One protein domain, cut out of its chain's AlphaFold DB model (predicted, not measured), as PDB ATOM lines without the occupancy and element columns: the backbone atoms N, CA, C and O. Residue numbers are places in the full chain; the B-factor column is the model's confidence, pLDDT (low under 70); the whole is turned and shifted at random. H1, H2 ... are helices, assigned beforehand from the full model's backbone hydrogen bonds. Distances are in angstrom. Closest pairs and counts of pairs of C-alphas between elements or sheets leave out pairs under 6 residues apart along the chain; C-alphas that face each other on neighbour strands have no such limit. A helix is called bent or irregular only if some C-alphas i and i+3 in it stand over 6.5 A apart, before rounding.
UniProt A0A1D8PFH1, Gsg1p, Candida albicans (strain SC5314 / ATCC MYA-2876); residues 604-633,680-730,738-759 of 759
ATOM      1  N   ASN A 604      43.207  25.922 -15.998       54.51
ATOM      2  CA  ASN A 604      44.027  26.414 -17.114       54.51
ATOM      3  C   ASN A 604      43.919  25.543 -18.377       54.51
ATOM      4  O   ASN A 604      44.012  26.061 -19.488       54.51
ATOM      5  N   SER A 605      43.690  24.232 -18.239       55.27
ATOM      6  CA  SER A 605      43.608  23.307 -19.385       55.27
ATOM      7  C   SER A 605      42.280  23.399 -20.149       55.27
ATOM      8  O   SER A 605      42.209  23.013 -21.322       55.27
ATOM      9  N   ASN A 606      41.259  23.967 -19.494       60.24
ATOM     10  CA  ASN A 606      39.909  24.168 -20.021       60.24
ATOM     11  C   ASN A 606      39.782  25.428 -20.884       60.24
ATOM     12  O   ASN A 606      38.794  25.569 -21.601       60.24
ATOM     13  N   ALA A 607      40.751  26.346 -20.816       69.41
ATOM     14  CA  ALA A 607      40.612  27.672 -21.407       69.41
ATOM     15  C   ALA A 607      40.676  27.666 -22.945       69.41
ATOM     16  O   ALA A 607      39.971  28.450 -23.580       69.41
ATOM     17  N   PHE A 608      41.481  26.785 -23.552       80.25
ATOM     18  CA  PHE A 608      41.703  26.779 -25.002       80.25
ATOM     19  C   PHE A 608      41.915  25.377 -25.591       80.25
ATOM     20  O   PHE A 608      42.363  24.448 -24.911       80.25
ATOM     21  N   SER A 609      41.625  25.242 -26.887       88.23
ATOM     22  CA  SER A 609      41.976  24.065 -27.692       88.23
ATOM     23  C   SER A 609      42.680  24.492 -28.972       88.23
ATOM     24  O   SER A 609      42.211  25.371 -29.700       88.23
ATOM     25  N   ILE A 610      43.795  23.830 -29.262       90.36
ATOM     26  CA  ILE A 610      44.571  24.071 -30.476       90.36
ATOM     27  C   ILE A 610      43.883  23.458 -31.685       90.36
ATOM     28  O   ILE A 610      43.832  24.095 -32.736       90.36
ATOM     29  N   ILE A 611      43.278  22.275 -31.540       92.58
ATOM     30  CA  ILE A 611      42.466  21.681 -32.611       92.58
ATOM     31  C   ILE A 611      41.373  22.667 -33.042       92.58
ATOM     32  O   ILE A 611      41.215  22.939 -34.232       92.58
ATOM     33  N   LYS A 612      40.675  23.272 -32.075       92.65
ATOM     34  CA  LYS A 612      39.661  24.302 -32.331       92.65
ATOM     35  C   LYS A 612      40.240  25.523 -33.052       92.65
ATOM     36  O   LYS A 612      39.662  25.988 -34.034       92.65
ATOM     37  N   ALA A 613      41.392  26.023 -32.600       91.53
ATOM     38  CA  ALA A 613      42.078  27.150 -33.231       91.53
ATOM     39  C   ALA A 613      42.399  26.874 -34.712       91.53
ATOM     40  O   ALA A 613      42.105  27.709 -35.569       91.53
ATOM     41  N   LEU A 614      42.923  25.682 -35.018       92.22
ATOM     42  CA  LEU A 614      43.276  25.249 -36.373       92.22
ATOM     43  C   LEU A 614      42.043  25.035 -37.264       92.22
ATOM     44  O   LEU A 614      42.049  25.420 -38.435       92.22
ATOM     45  N   LEU A 615      40.959  24.466 -36.729       93.76
ATOM     46  CA  LEU A 615      39.704  24.311 -37.473       93.76
ATOM     47  C   LEU A 615      39.055  25.666 -37.787       93.76
ATOM     48  O   LEU A 615      38.516  25.844 -38.882       93.76
ATOM     49  N   TYR A 616      39.163  26.646 -36.886       93.47
ATOM     50  CA  TYR A 616      38.756  28.027 -37.156       93.47
ATOM     51  C   TYR A 616      39.608  28.686 -38.246       93.47
ATOM     52  O   TYR A 616      39.046  29.319 -39.140       93.47
ATOM     53  N   GLU A 617      40.930  28.478 -38.263       90.49
ATOM     54  CA  GLU A 617      41.765  28.927 -39.390       90.49
ATOM     55  C   GLU A 617      41.299  28.309 -40.711       90.49
ATOM     56  O   GLU A 617      41.238  29.003 -41.731       90.49
ATOM     57  N   ARG A 618      40.922  27.022 -40.702       90.83
ATOM     58  CA  ARG A 618      40.444  26.330 -41.906       90.83
ATOM     59  C   ARG A 618      39.071  26.823 -42.370       90.83
ATOM     60  O   ARG A 618      38.853  26.968 -43.572       90.83
ATOM     61  N   LEU A 619      38.167  27.152 -41.447       91.37
ATOM     62  CA  LEU A 619      36.882  27.801 -41.747       91.37
ATOM     63  C   LEU A 619      37.063  29.214 -42.323       91.37
ATOM     64  O   LEU A 619      36.368  29.589 -43.278       91.37
ATOM     65  N   GLY A 620      38.026  29.970 -41.785       88.65
ATOM     66  CA  GLY A 620      38.462  31.253 -42.335       88.65
ATOM     67  C   GLY A 620      38.966  31.091 -43.766       88.65
ATOM     68  O   GLY A 620      38.446  31.725 -44.683       88.65
ATOM     69  N   TYR A 621      39.872  30.137 -43.986       86.20
ATOM     70  CA  TYR A 621      40.411  29.814 -45.306       86.20
ATOM     71  C   TYR A 621      39.315  29.439 -46.318       86.20
ATOM     72  O   TYR A 621      39.299  29.971 -47.430       86.20
ATOM     73  N   ASN A 622      38.360  28.580 -45.935       86.04
ATOM     74  CA  ASN A 622      37.236  28.198 -46.795       86.04
ATOM     75  C   ASN A 622      36.371  29.410 -47.188       86.04
ATOM     76  O   ASN A 622      35.910  29.491 -48.324       86.04
ATOM     77  N   SER A 623      36.171  30.364 -46.273       82.45
ATOM     78  CA  SER A 623      35.349  31.562 -46.508       82.45
ATOM     79  C   SER A 623      36.058  32.657 -47.304       82.45
ATOM     80  O   SER A 623      35.394  33.379 -48.049       82.45
ATOM     81  N   GLY A 624      37.379  32.779 -47.162       70.52
ATOM     82  CA  GLY A 624      38.191  33.786 -47.844       70.52
ATOM     83  C   GLY A 624      38.874  33.271 -49.114       70.52
ATOM     84  O   GLY A 624      38.572  33.735 -50.212       70.52
ATOM     85  N   HIS A 625      39.805  32.318 -48.983       63.20
ATOM     86  CA  HIS A 625      40.762  31.973 -50.043       63.20
ATOM     87  C   HIS A 625      40.203  31.150 -51.192       63.20
ATOM     88  O   HIS A 625      40.507  31.436 -52.350       63.20
ATOM     89  N   SER A 626      39.337  30.180 -50.895       56.10
ATOM     90  CA  SER A 626      38.724  29.339 -51.934       56.10
ATOM     91  C   SER A 626      37.994  30.176 -53.006       56.10
ATOM     92  O   SER A 626      37.857  29.759 -54.155       56.10
ATOM     93  N   VAL A 627      37.557  31.389 -52.655       53.99
ATOM     94  CA  VAL A 627      36.846  32.329 -53.531       53.99
ATOM     95  C   VAL A 627      37.800  33.251 -54.310       53.99
ATOM     96  O   VAL A 627      37.473  33.682 -55.421       53.99
ATOM     97  N   PHE A 628      38.990  33.534 -53.774       54.21
ATOM     98  CA  PHE A 628      39.993  34.400 -54.410       54.21
ATOM     99  C   PHE A 628      40.657  33.782 -55.638       54.21
ATOM    100  O   PHE A 628      41.145  34.509 -56.498       54.21
ATOM    101  N   LEU A 629      40.616  32.456 -55.758       48.51
ATOM    102  CA  LEU A 629      41.107  31.725 -56.927       48.51
ATOM    103  C   LEU A 629      40.220  31.907 -58.170       48.51
ATOM    104  O   LEU A 629      40.562  31.417 -59.248       48.51
ATOM    105  N   SER A 630      39.104  32.636 -58.048       50.61
ATOM    106  CA  SER A 630      38.283  32.966 -59.203       50.61
ATOM    107  C   SER A 630      38.887  34.053 -60.073       50.61
ATOM    108  O   SER A 630      39.197  35.148 -59.608       50.61
ATOM    109  N   LEU A 631      39.002  33.752 -61.374       46.44
ATOM    110  CA  LEU A 631      39.438  34.704 -62.403       46.44
ATOM    111  C   LEU A 631      38.660  36.025 -62.313       46.44
ATOM    112  O   LEU A 631      39.223  37.100 -62.499       46.44
ATOM    113  N   GLU A 632      37.372  35.929 -61.990       49.83
ATOM    114  CA  GLU A 632      36.464  37.064 -61.844       49.83
ATOM    115  C   GLU A 632      36.906  38.019 -60.728       49.83
ATOM    116  O   GLU A 632      36.806  39.229 -60.901       49.83
ATOM    117  N   ASN A 633      37.479  37.519 -59.628       53.37
ATOM    118  CA  ASN A 633      37.886  38.337 -58.480       53.37
ATOM    119  C   ASN A 633      39.331  38.850 -58.560       53.37
ATOM    120  O   ASN A 633      39.721  39.699 -57.759       53.37
ATOM    121  N   ASN A 680      36.855  50.408 -48.970       55.01
ATOM    122  CA  ASN A 680      36.565  48.992 -49.161       55.01
ATOM    123  C   ASN A 680      35.058  48.649 -49.143       55.01
ATOM    124  O   ASN A 680      34.724  47.493 -48.880       55.01
ATOM    125  N   ARG A 681      34.125  49.578 -49.443       55.88
ATOM    126  CA  ARG A 681      32.655  49.338 -49.371       55.88
ATOM    127  C   ARG A 681      32.197  48.027 -50.023       55.88
ATOM    128  O   ARG A 681      31.371  47.306 -49.468       55.88
ATOM    129  N   GLY A 682      32.767  47.701 -51.189       55.21
ATOM    130  CA  GLY A 682      32.419  46.499 -51.952       55.21
ATOM    131  C   GLY A 682      32.865  45.202 -51.277       55.21
ATOM    132  O   GLY A 682      32.285  44.157 -51.531       55.21
ATOM    133  N   ILE A 683      33.856  45.272 -50.388       55.50
ATOM    134  CA  ILE A 683      34.463  44.136 -49.685       55.50
ATOM    135  C   ILE A 683      33.876  44.028 -48.274       55.50
ATOM    136  O   ILE A 683      33.425  42.953 -47.884       55.50
ATOM    137  N   ILE A 684      33.777  45.145 -47.542       54.96
ATOM    138  CA  ILE A 684      33.155  45.206 -46.208       54.96
ATOM    139  C   ILE A 684      31.693  44.740 -46.278       54.96
ATOM    140  O   ILE A 684      31.228  44.007 -45.405       54.96
ATOM    141  N   GLY A 685      30.975  45.096 -47.352       52.43
ATOM    142  CA  GLY A 685      29.600  44.652 -47.580       52.43
ATOM    143  C   GLY A 685      29.470  43.146 -47.824       52.43
ATOM    144  O   GLY A 685      28.510  42.526 -47.355       52.43
ATOM    145  N   THR A 686      30.440  42.516 -48.498       59.78
ATOM    146  CA  THR A 686      30.345  41.083 -48.812       59.78
ATOM    147  C   THR A 686      30.449  40.215 -47.560       59.78
ATOM    148  O   THR A 686      31.379  40.291 -46.755       59.78
ATOM    149  N   THR A 687      29.451  39.352 -47.388       70.07
ATOM    150  CA  THR A 687      29.265  38.524 -46.189       70.07
ATOM    151  C   THR A 687      30.381  37.498 -45.991       70.07
ATOM    152  O   THR A 687      30.711  37.165 -44.855       70.07
ATOM    153  N   ARG A 688      31.010  37.026 -47.075       75.11
ATOM    154  CA  ARG A 688      32.048  35.985 -47.023       75.11
ATOM    155  C   ARG A 688      33.376  36.478 -46.452       75.11
ATOM    156  O   ARG A 688      33.960  35.768 -45.640       75.11
ATOM    157  N   PHE A 689      33.823  37.694 -46.787       74.45
ATOM    158  CA  PHE A 689      35.064  38.236 -46.215       74.45
ATOM    159  C   PHE A 689      34.896  38.574 -44.736       74.45
ATOM    160  O   PHE A 689      35.757  38.213 -43.941       74.45
ATOM    161  N   ARG A 690      33.751  39.148 -44.336       80.48
ATOM    162  CA  ARG A 690      33.419  39.333 -42.911       80.48
ATOM    163  C   ARG A 690      33.419  38.012 -42.150       80.48
ATOM    164  O   ARG A 690      33.972  37.930 -41.061       80.48
ATOM    165  N   LYS A 691      32.853  36.960 -42.743       85.40
ATOM    166  CA  LYS A 691      32.838  35.619 -42.153       85.40
ATOM    167  C   LYS A 691      34.234  35.002 -42.061       85.40
ATOM    168  O   LYS A 691      34.573  34.431 -41.033       85.40
ATOM    169  N   SER A 692      35.060  35.170 -43.094       86.24
ATOM    170  CA  SER A 692      36.473  34.785 -43.064       86.24
ATOM    171  C   SER A 692      37.213  35.482 -41.924       86.24
ATOM    172  O   SER A 692      37.875  34.818 -41.132       86.24
ATOM    173  N   ALA A 693      37.077  36.806 -41.823       85.73
ATOM    174  CA  ALA A 693      37.730  37.594 -40.788       85.73
ATOM    175  C   ALA A 693      37.238  37.215 -39.385       85.73
ATOM    176  O   ALA A 693      38.048  37.067 -38.477       85.73
ATOM    177  N   LEU A 694      35.936  36.958 -39.222       89.55
ATOM    178  CA  LEU A 694      35.361  36.465 -37.971       89.55
ATOM    179  C   LEU A 694      35.999  35.143 -37.529       89.55
ATOM    180  O   LEU A 694      36.393  35.015 -36.373       89.55
ATOM    181  N   TRP A 695      36.123  34.167 -38.431       91.71
ATOM    182  CA  TRP A 695      36.755  32.888 -38.100       91.71
ATOM    183  C   TRP A 695      38.224  33.053 -37.701       91.71
ATOM    184  O   TRP A 695      38.662  32.433 -36.732       91.71
ATOM    185  N   TYR A 696      38.967  33.933 -38.378       90.87
ATOM    186  CA  TYR A 696      40.342  34.244 -37.987       90.87
ATOM    187  C   TYR A 696      40.424  34.944 -36.626       90.87
ATOM    188  O   TYR A 696      41.248  34.542 -35.813       90.87
ATOM    189  N   LEU A 697      39.535  35.894 -36.314       90.43
ATOM    190  CA  LEU A 697      39.466  36.516 -34.984       90.43
ATOM    191  C   LEU A 697      39.154  35.493 -33.880       90.43
ATOM    192  O   LEU A 697      39.751  35.525 -32.803       90.43
ATOM    193  N   LEU A 698      38.243  34.550 -34.140       92.02
ATOM    194  CA  LEU A 698      37.938  33.465 -33.204       92.02
ATOM    195  C   LEU A 698      39.125  32.514 -33.011       92.02
ATOM    196  O   LEU A 698      39.332  32.026 -31.899       92.02
ATOM    197  N   SER A 699      39.906  32.267 -34.065       91.55
ATOM    198  CA  SER A 699      41.158  31.511 -33.977       91.55
ATOM    199  C   SER A 699      42.207  32.262 -33.153       91.55
ATOM    200  O   SER A 699      42.732  31.713 -32.186       91.55
ATOM    201  N   MET A 700      42.440  33.546 -33.440       90.44
ATOM    202  CA  MET A 700      43.366  34.396 -32.683       90.44
ATOM    203  C   MET A 700      43.009  34.460 -31.198       90.44
ATOM    204  O   MET A 700      43.902  34.438 -30.360       90.44
ATOM    205  N   LYS A 701      41.716  34.460 -30.847       90.44
ATOM    206  CA  LYS A 701      41.280  34.357 -29.448       90.44
ATOM    207  C   LYS A 701      41.802  33.080 -28.773       90.44
ATOM    208  O   LYS A 701      42.205  33.138 -27.618       90.44
ATOM    209  N   GLN A 702      41.794  31.937 -29.463       89.72
ATOM    210  CA  GLN A 702      42.355  30.690 -28.924       89.72
ATOM    211  C   GLN A 702      43.882  30.769 -28.804       89.72
ATOM    212  O   GLN A 702      44.438  30.348 -27.794       89.72
ATOM    213  N   TRP A 703      44.555  31.359 -29.792       89.47
ATOM    214  CA  TRP A 703      46.009  31.539 -29.765       89.47
ATOM    215  C   TRP A 703      46.484  32.510 -28.685       89.47
ATOM    216  O   TRP A 703      47.511  32.261 -28.061       89.47
ATOM    217  N   HIS A 704      45.711  33.559 -28.411       87.48
ATOM    218  CA  HIS A 704      45.964  34.494 -27.318       87.48
ATOM    219  C   HIS A 704      45.891  33.792 -25.959       87.48
ATOM    220  O   HIS A 704      46.786  33.954 -25.141       87.48
ATOM    221  N   LEU A 705      44.898  32.920 -25.754       86.43
ATOM    222  CA  LEU A 705      44.816  32.085 -24.547       86.43
ATOM    223  C   LEU A 705      45.975  31.077 -24.438       86.43
ATOM    224  O   LEU A 705      46.342  30.690 -23.333       86.43
ATOM    225  N   SER A 706      46.558  30.672 -25.569       83.68
ATOM    226  CA  SER A 706      47.758  29.829 -25.635       83.68
ATOM    227  C   SER A 706      49.076  30.623 -25.561       83.68
ATOM    228  O   SER A 706      50.137  30.015 -25.693       83.68
ATOM    229  N   ASN A 707      49.036  31.952 -25.398       83.98
ATOM    230  CA  ASN A 707      50.196  32.856 -25.451       83.98
ATOM    231  C   ASN A 707      51.071  32.721 -26.719       83.98
ATOM    232  O   ASN A 707      52.269  33.000 -26.687       83.98
ATOM    233  N   ASN A 708      50.504  32.292 -27.853       84.21
ATOM    234  CA  ASN A 708      51.263  32.158 -29.099       84.21
ATOM    235  C   ASN A 708      51.143  33.427 -29.955       84.21
ATOM    236  O   ASN A 708      50.313  33.510 -30.862       84.21
ATOM    237  N   LYS A 709      51.995  34.414 -29.671       82.90
ATOM    238  CA  LYS A 709      52.038  35.699 -30.388       82.90
ATOM    239  C   LYS A 709      52.388  35.552 -31.875       82.90
ATOM    240  O   LYS A 709      51.718  36.148 -32.714       82.90
ATOM    241  N   SER A 710      53.356  34.693 -32.206       82.91
ATOM    242  CA  SER A 710      53.822  34.482 -33.589       82.91
ATOM    243  C   SER A 710      52.698  34.050 -34.541       82.91
ATOM    244  O   SER A 710      52.578  34.534 -35.668       82.91
ATOM    245  N   GLN A 711      51.817  33.174 -34.060       83.91
ATOM    246  CA  GLN A 711      50.689  32.679 -34.832       83.91
ATOM    247  C   GLN A 711      49.612  33.755 -35.014       83.91
ATOM    248  O   GLN A 711      49.003  33.830 -36.081       83.91
ATOM    249  N   ILE A 712      49.395  34.607 -34.006       84.69
ATOM    250  CA  ILE A 712      48.454  35.732 -34.084       84.69
ATOM    251  C   ILE A 712      48.940  36.741 -35.130       84.69
ATOM    252  O   ILE A 712      48.177  37.061 -36.041       84.69
ATOM    253  N   GLU A 713      50.202  37.177 -35.059       83.73
ATOM    254  CA  GLU A 713      50.812  38.102 -36.031       83.73
ATOM    255  C   GLU A 713      50.682  37.584 -37.467       83.73
ATOM    256  O   GLU A 713      50.268  38.308 -38.373       83.73
ATOM    257  N   ARG A 714      50.932  36.287 -37.674       79.96
ATOM    258  CA  ARG A 714      50.753  35.643 -38.979       79.96
ATOM    259  C   ARG A 714      49.307  35.721 -39.481       79.96
ATOM    260  O   ARG A 714      49.070  35.907 -40.675       79.96
ATOM    261  N   LEU A 715      48.326  35.552 -38.593       84.28
ATOM    262  CA  LEU A 715      46.908  35.594 -38.956       84.28
ATOM    263  C   LEU A 715      46.389  37.022 -39.189       84.28
ATOM    264  O   LEU A 715      45.391  37.160 -39.899       84.28
ATOM    265  N   PHE A 716      47.041  38.064 -38.652       83.54
ATOM    266  CA  PHE A 716      46.613  39.465 -38.810       83.54
ATOM    267  C   PHE A 716      46.520  39.878 -40.281       83.54
ATOM    268  O   PHE A 716      45.526  40.470 -40.704       83.54
ATOM    269  N   ASN A 717      47.467  39.425 -41.103       77.80
ATOM    270  CA  ASN A 717      47.433  39.649 -42.547       77.80
ATOM    271  C   ASN A 717      46.100  39.207 -43.176       77.80
ATOM    272  O   ASN A 717      45.584  39.880 -44.061       77.80
ATOM    273  N   ASN A 718      45.494  38.116 -42.692       77.84
ATOM    274  CA  ASN A 718      44.265  37.556 -43.264       77.84
ATOM    275  C   ASN A 718      42.996  38.358 -42.946       77.84
ATOM    276  O   ASN A 718      41.969  38.149 -43.599       77.84
ATOM    277  N   ILE A 719      43.049  39.274 -41.976       81.09
ATOM    278  CA  ILE A 719      41.909  40.115 -41.594       81.09
ATOM    279  C   ILE A 719      41.998  41.543 -42.149       81.09
ATOM    280  O   ILE A 719      40.961  42.198 -42.247       81.09
ATOM    281  N   GLN A 720      43.175  41.981 -42.617       76.66
ATOM    282  CA  GLN A 720      43.445  43.344 -43.110       76.66
ATOM    283  C   GLN A 720      42.495  43.837 -44.213       76.66
ATOM    284  O   GLN A 720      42.217  45.030 -44.319       76.66
ATOM    285  N   LEU A 721      41.956  42.937 -45.043       70.31
ATOM    286  CA  LEU A 721      40.974  43.318 -46.071       70.31
ATOM    287  C   LEU A 721      39.649  43.832 -45.483       70.31
ATOM    288  O   LEU A 721      38.952  44.606 -46.138       70.31
ATOM    289  N   VAL A 722      39.281  43.366 -44.287       74.65
ATOM    290  CA  VAL A 722      38.052  43.752 -43.577       74.65
ATOM    291  C   VAL A 722      38.357  44.783 -42.492       74.65
ATOM    292  O   VAL A 722      37.596  45.737 -42.346       74.65
ATOM    293  N   TYR A 723      39.466  44.599 -41.776       78.10
ATOM    294  CA  TYR A 723      39.951  45.462 -40.702       78.10
ATOM    295  C   TYR A 723      41.355  45.973 -41.065       78.10
ATOM    296  O   TYR A 723      42.335  45.337 -40.690       78.10
ATOM    297  N   PRO A 724      41.480  47.046 -41.864       70.70
ATOM    298  CA  PRO A 724      42.785  47.587 -42.242       70.70
ATOM    299  C   PRO A 724      43.547  48.128 -41.023       70.70
ATOM    300  O   PRO A 724      42.933  48.697 -40.119       70.70
ATOM    301  N   ASP A 725      44.878  47.995 -41.043       65.30
ATOM    302  CA  ASP A 725      45.761  48.490 -39.981       65.30
ATOM    303  C   ASP A 725      45.659  50.019 -39.857       65.30
ATOM    304  O   ASP A 725      46.069  50.769 -40.752       65.30
ATOM    305  N   THR A 726      45.171  50.495 -38.712       55.49
ATOM    306  CA  THR A 726      45.017  51.929 -38.411       55.49
ATOM    307  C   THR A 726      46.353  52.649 -38.207       55.49
ATOM    308  O   THR A 726      46.416  53.872 -38.294       55.49
ATOM    309  N   ASN A 727      47.456  51.916 -38.016       52.34
ATOM    310  CA  ASN A 727      48.799  52.500 -37.898       52.34
ATOM    311  C   ASN A 727      49.323  53.107 -39.217       52.34
ATOM    312  O   ASN A 727      50.325  53.826 -39.219       52.34
ATOM    313  N   SER A 728      48.654  52.863 -40.350       42.69
ATOM    314  CA  SER A 728      49.038  53.378 -41.667       42.69
ATOM    315  C   SER A 728      48.608  54.840 -41.903       42.69
ATOM    316  O   SER A 728      47.788  55.112 -42.765       42.69
ATOM    317  N   ASN A 729      49.187  55.782 -41.141       39.38
ATOM    318  CA  ASN A 729      49.403  57.232 -41.388       39.38
ATOM    319  C   ASN A 729      48.391  58.094 -42.194       39.38
ATOM    320  O   ASN A 729      48.708  59.229 -42.549       39.38
ATOM    321  N   THR A 730      47.175  57.639 -42.454       36.89
ATOM    322  CA  THR A 730      46.145  58.367 -43.191       36.89
ATOM    323  C   THR A 730      44.981  58.589 -42.239       36.89
ATOM    324  O   THR A 730      44.390  57.633 -41.764       36.89
ATOM    325  N   TYR A 738      39.433  56.147 -33.253       50.05
ATOM    326  CA  TYR A 738      38.827  54.886 -32.808       50.05
ATOM    327  C   TYR A 738      37.845  54.414 -33.870       50.05
ATOM    328  O   TYR A 738      36.649  54.718 -33.832       50.05
ATOM    329  N   VAL A 739      38.320  53.613 -34.815       62.82
ATOM    330  CA  VAL A 739      37.390  52.845 -35.630       62.82
ATOM    331  C   VAL A 739      36.644  51.887 -34.696       62.82
ATOM    332  O   VAL A 739      37.258  51.228 -33.863       62.82
ATOM    333  N   TRP A 740      35.312  51.811 -34.797       67.79
ATOM    334  CA  TRP A 740      34.440  51.090 -33.847       67.79
ATOM    335  C   TRP A 740      34.833  49.625 -33.584       67.79
ATOM    336  O   TRP A 740      34.443  49.054 -32.565       67.79
ATOM    337  N   TYR A 741      35.564  48.997 -34.508       68.26
ATOM    338  CA  TYR A 741      36.053  47.628 -34.371       68.26
ATOM    339  C   TYR A 741      37.350  47.515 -33.553       68.26
ATOM    340  O   TYR A 741      37.650  46.425 -33.074       68.26
ATOM    341  N   ASN A 742      38.084  48.612 -33.344       67.50
ATOM    342  CA  ASN A 742      39.318  48.676 -32.558       67.50
ATOM    343  C   ASN A 742      39.074  49.176 -31.122       67.50
ATOM    344  O   ASN A 742      39.812  49.979 -30.555       67.50
ATOM    345  N   ARG A 743      37.962  48.749 -30.519       73.20
ATOM    346  CA  ARG A 743      37.686  49.091 -29.124       73.20
ATOM    347  C   ARG A 743      38.582  48.289 -28.191       73.20
ATOM    348  O   ARG A 743      38.800  47.099 -28.401       73.20
ATOM    349  N   ASN A 744      38.985  48.921 -27.093       71.93
ATOM    350  CA  ASN A 744      39.809  48.324 -26.039       71.93
ATOM    351  C   ASN A 744      39.210  47.056 -25.399       71.93
ATOM    352  O   ASN A 744      39.959  46.242 -24.868       71.93
ATOM    353  N   ASP A 745      37.885  46.905 -25.420       77.15
ATOM    354  CA  ASP A 745      37.145  45.734 -24.931       77.15
ATOM    355  C   ASP A 745      36.812  44.715 -26.038       77.15
ATOM    356  O   ASP A 745      36.318  43.620 -25.763       77.15
ATOM    357  N   GLY A 746      37.071  45.063 -27.299       80.34
ATOM    358  CA  GLY A 746      36.870  44.191 -28.447       80.34
ATOM    359  C   GLY A 746      38.001  43.178 -28.603       80.34
ATOM    360  O   GLY A 746      39.142  43.430 -28.229       80.34
ATOM    361  N   ILE A 747      37.699  42.032 -29.225       82.61
ATOM    362  CA  ILE A 747      38.702  40.988 -29.506       82.61
ATOM    363  C   ILE A 747      39.890  41.575 -30.278       82.61
ATOM    364  O   ILE A 747      41.028  41.312 -29.912       82.61
ATOM    365  N   LEU A 748      39.631  42.383 -31.312       82.95
ATOM    366  CA  LEU A 748      40.685  42.983 -32.128       82.95
ATOM    367  C   LEU A 748      41.563  43.945 -31.315       82.95
ATOM    368  O   LEU A 748      42.775  43.775 -31.320       82.95
ATOM    369  N   GLY A 749      40.973  44.860 -30.537       80.23
ATOM    370  CA  GLY A 749      41.748  45.786 -29.705       80.23
ATOM    371  C   GLY A 749      42.554  45.092 -28.600       80.23
ATOM    372  O   GLY A 749      43.667  45.512 -28.293       80.23
ATOM    373  N   ILE A 750      42.048  43.991 -28.028       83.68
ATOM    374  CA  ILE A 750      42.814  43.155 -27.082       83.68
ATOM    375  C   ILE A 750      44.021  42.512 -27.779       83.68
ATOM    376  O   ILE A 750      45.116  42.496 -27.221       83.68
ATOM    377  N   LEU A 751      43.830  41.991 -28.994       84.19
ATOM    378  CA  LEU A 751      44.889  41.342 -29.768       84.19
ATOM    379  C   LEU A 751      45.949  42.335 -30.258       84.19
ATOM    380  O   LEU A 751      47.133  42.023 -30.182       84.19
ATOM    381  N   GLU A 752      45.546  43.519 -30.722       82.42
ATOM    382  CA  GLU A 752      46.473  44.577 -31.143       82.42
ATOM    383  C   GLU A 752      47.342  45.041 -29.972       82.42
ATOM    384  O   GLU A 752      48.566  45.045 -30.086       82.42
ATOM    385  N   LYS A 753      46.742  45.293 -28.799       80.87
ATOM    386  CA  LYS A 753      47.501  45.599 -27.574       80.87
ATOM    387  C   LYS A 753      48.471  44.490 -27.197       80.87
ATOM    388  O   LYS A 753      49.601  44.775 -26.832       80.87
ATOM    389  N   TYR A 754      48.033  43.235 -27.276       80.93
ATOM    390  CA  TYR A 754      48.877  42.081 -26.969       80.93
ATOM    391  C   TYR A 754      50.075  41.953 -27.924       80.93
ATOM    392  O   TYR A 754      51.132  41.462 -27.532       80.93
ATOM    393  N   ILE A 755      49.934  42.398 -29.175       77.68
ATOM    394  CA  ILE A 755      51.056  42.447 -30.116       77.68
ATOM    395  C   ILE A 755      51.970  43.638 -29.824       77.68
ATOM    396  O   ILE A 755      53.192  43.476 -29.818       77.68
ATOM    397  N   ASP A 756      51.402  44.813 -29.558       74.69
ATOM    398  CA  ASP A 756      52.170  46.047 -29.394       74.69
ATOM    399  C   ASP A 756      52.906  46.153 -28.048       74.69
ATOM    400  O   ASP A 756      53.853  46.923 -27.968       74.69
ATOM    401  N   THR A 757      52.590  45.352 -27.019       65.58
ATOM    402  CA  THR A 757      53.288  45.394 -25.712       65.58
ATOM    403  C   THR A 757      54.802  45.102 -25.744       65.58
ATOM    404  O   THR A 757      55.445  45.306 -24.719       65.58
ATOM    405  N   ASP A 758      55.378  44.674 -26.876       50.79
ATOM    406  CA  ASP A 758      56.839  44.492 -27.048       50.79
ATOM    407  C   ASP A 758      57.491  45.456 -28.066       50.79
ATOM    408  O   ASP A 758      58.687  45.324 -28.335       50.79
ATOM    409  N   LYS A 759      56.737  46.385 -28.671       41.50
ATOM    410  CA  LYS A 759      57.312  47.473 -29.484       41.50
ATOM    411  C   LYS A 759      57.565  48.693 -28.612       41.50
ATOM    412  O   LYS A 759      58.613  49.339 -28.838       41.50
TER     413      LYS A 759
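This is residues 604 to 633, 680 to 730 and 738 to 759 of the 759 residues of the protein "Gsg1p" of Candida albicans (strain SC5314 / ATCC MYA-2876) (UniProt A0A1D8PFH1). Two long helices, H1 and H3, lie side by side and run opposite ways; H4 folds back along the later part of H3, and H5 crosses H3 and H4 on the side away from H1. The four-residue H2 sits near the beginning of H3, and residues 628 to 633, of which 628 is the last residue of H1, stick out from the rest. The printed part has 103 residues, with five named helices in the order H1, H2, H3, H4, H5 and no named strand, and its class is all helix. It is compact, with a radius of gyration of the C-alphas of 14.2 A, and spans 46 by 35 by 20 A.

H3, residues 687 to 705, measures 27.4 A from first to last C-alpha and begins with C-alpha 687 at (29.265, 38.524, -46.189). H1, residues 610 to 628, measures 26.5 A and begins with C-alpha 610 at (44.571, 24.071, -30.476). H1 has a kink of 34 degrees near residue 622 and is irregular, but only just: C-alphas 623 and 626 are 6.8 A apart. H4 is residues 709 to 716, 10.7 A long, and H2 is residues 681 to 684, 5.2 A long. H5, residues 747 to 756, measures 14.4 A and ends with C-alpha 756 at (52.170, 46.047, -29.394).

H3 is the hub, touching H1, H4 and H5. H1 and H3 touch at a shallow tilt of 24 degrees, opposite ways; their closest C-alphas, of Gly 620 and Ser 692, are 4.1 A apart. H3 and H4 form a helical hairpin at a shallow tilt of 6 degrees, opposite ways. H3 touches H4 with residues 696 to 704 alone, and the closest C-alphas, of Met 700 and Ile 712, are 5.4 A apart. With residues 697 to 704 alone H3 touches H5 at a steep tilt of 55 degrees, the same way; the closest C-alphas are those of Leu 697 and Ile 747, 7.1 A apart. H4 and H5 touch at a steep tilt of 55 degrees, opposite ways, with the C-alphas of Lys 709 and Ile 755 closest at 6.8 A. The helix packing is part aligned, part crossed. H2 and H3 are close but not clearly touching, the closest C-alphas, of Ile 684 and Arg 690, being 6.7 A apart. H1 and H4 are only just apart, at 8.4 A. In H3, H4 and H5 every O i to N i+4 pair is within hydrogen-bond range, in H1 12 of 15 are, and H2 is too short for such a pair.

The two C-alphas farthest apart, of Asn 604 and Glu 632, are 46.6 A apart. Residues 634 to 679 are not printed, with 14.2 A between C-alphas 633 and 680; residues 731 to 737 are not printed either, with 13.2 A between C-alphas 730 and 738. These cuts lie in the links H1 to H2 and H4 to H5; the links H2 to H3 and H3 to H4 are tight. Residues 717 to 730 hold no named element. The mean pLDDT of the printed part is 74.3, and it is under 70 at residues 604 to 607, 625 to 633, 680 to 686, 725 to 730, 738 to 742 and 757 to 759.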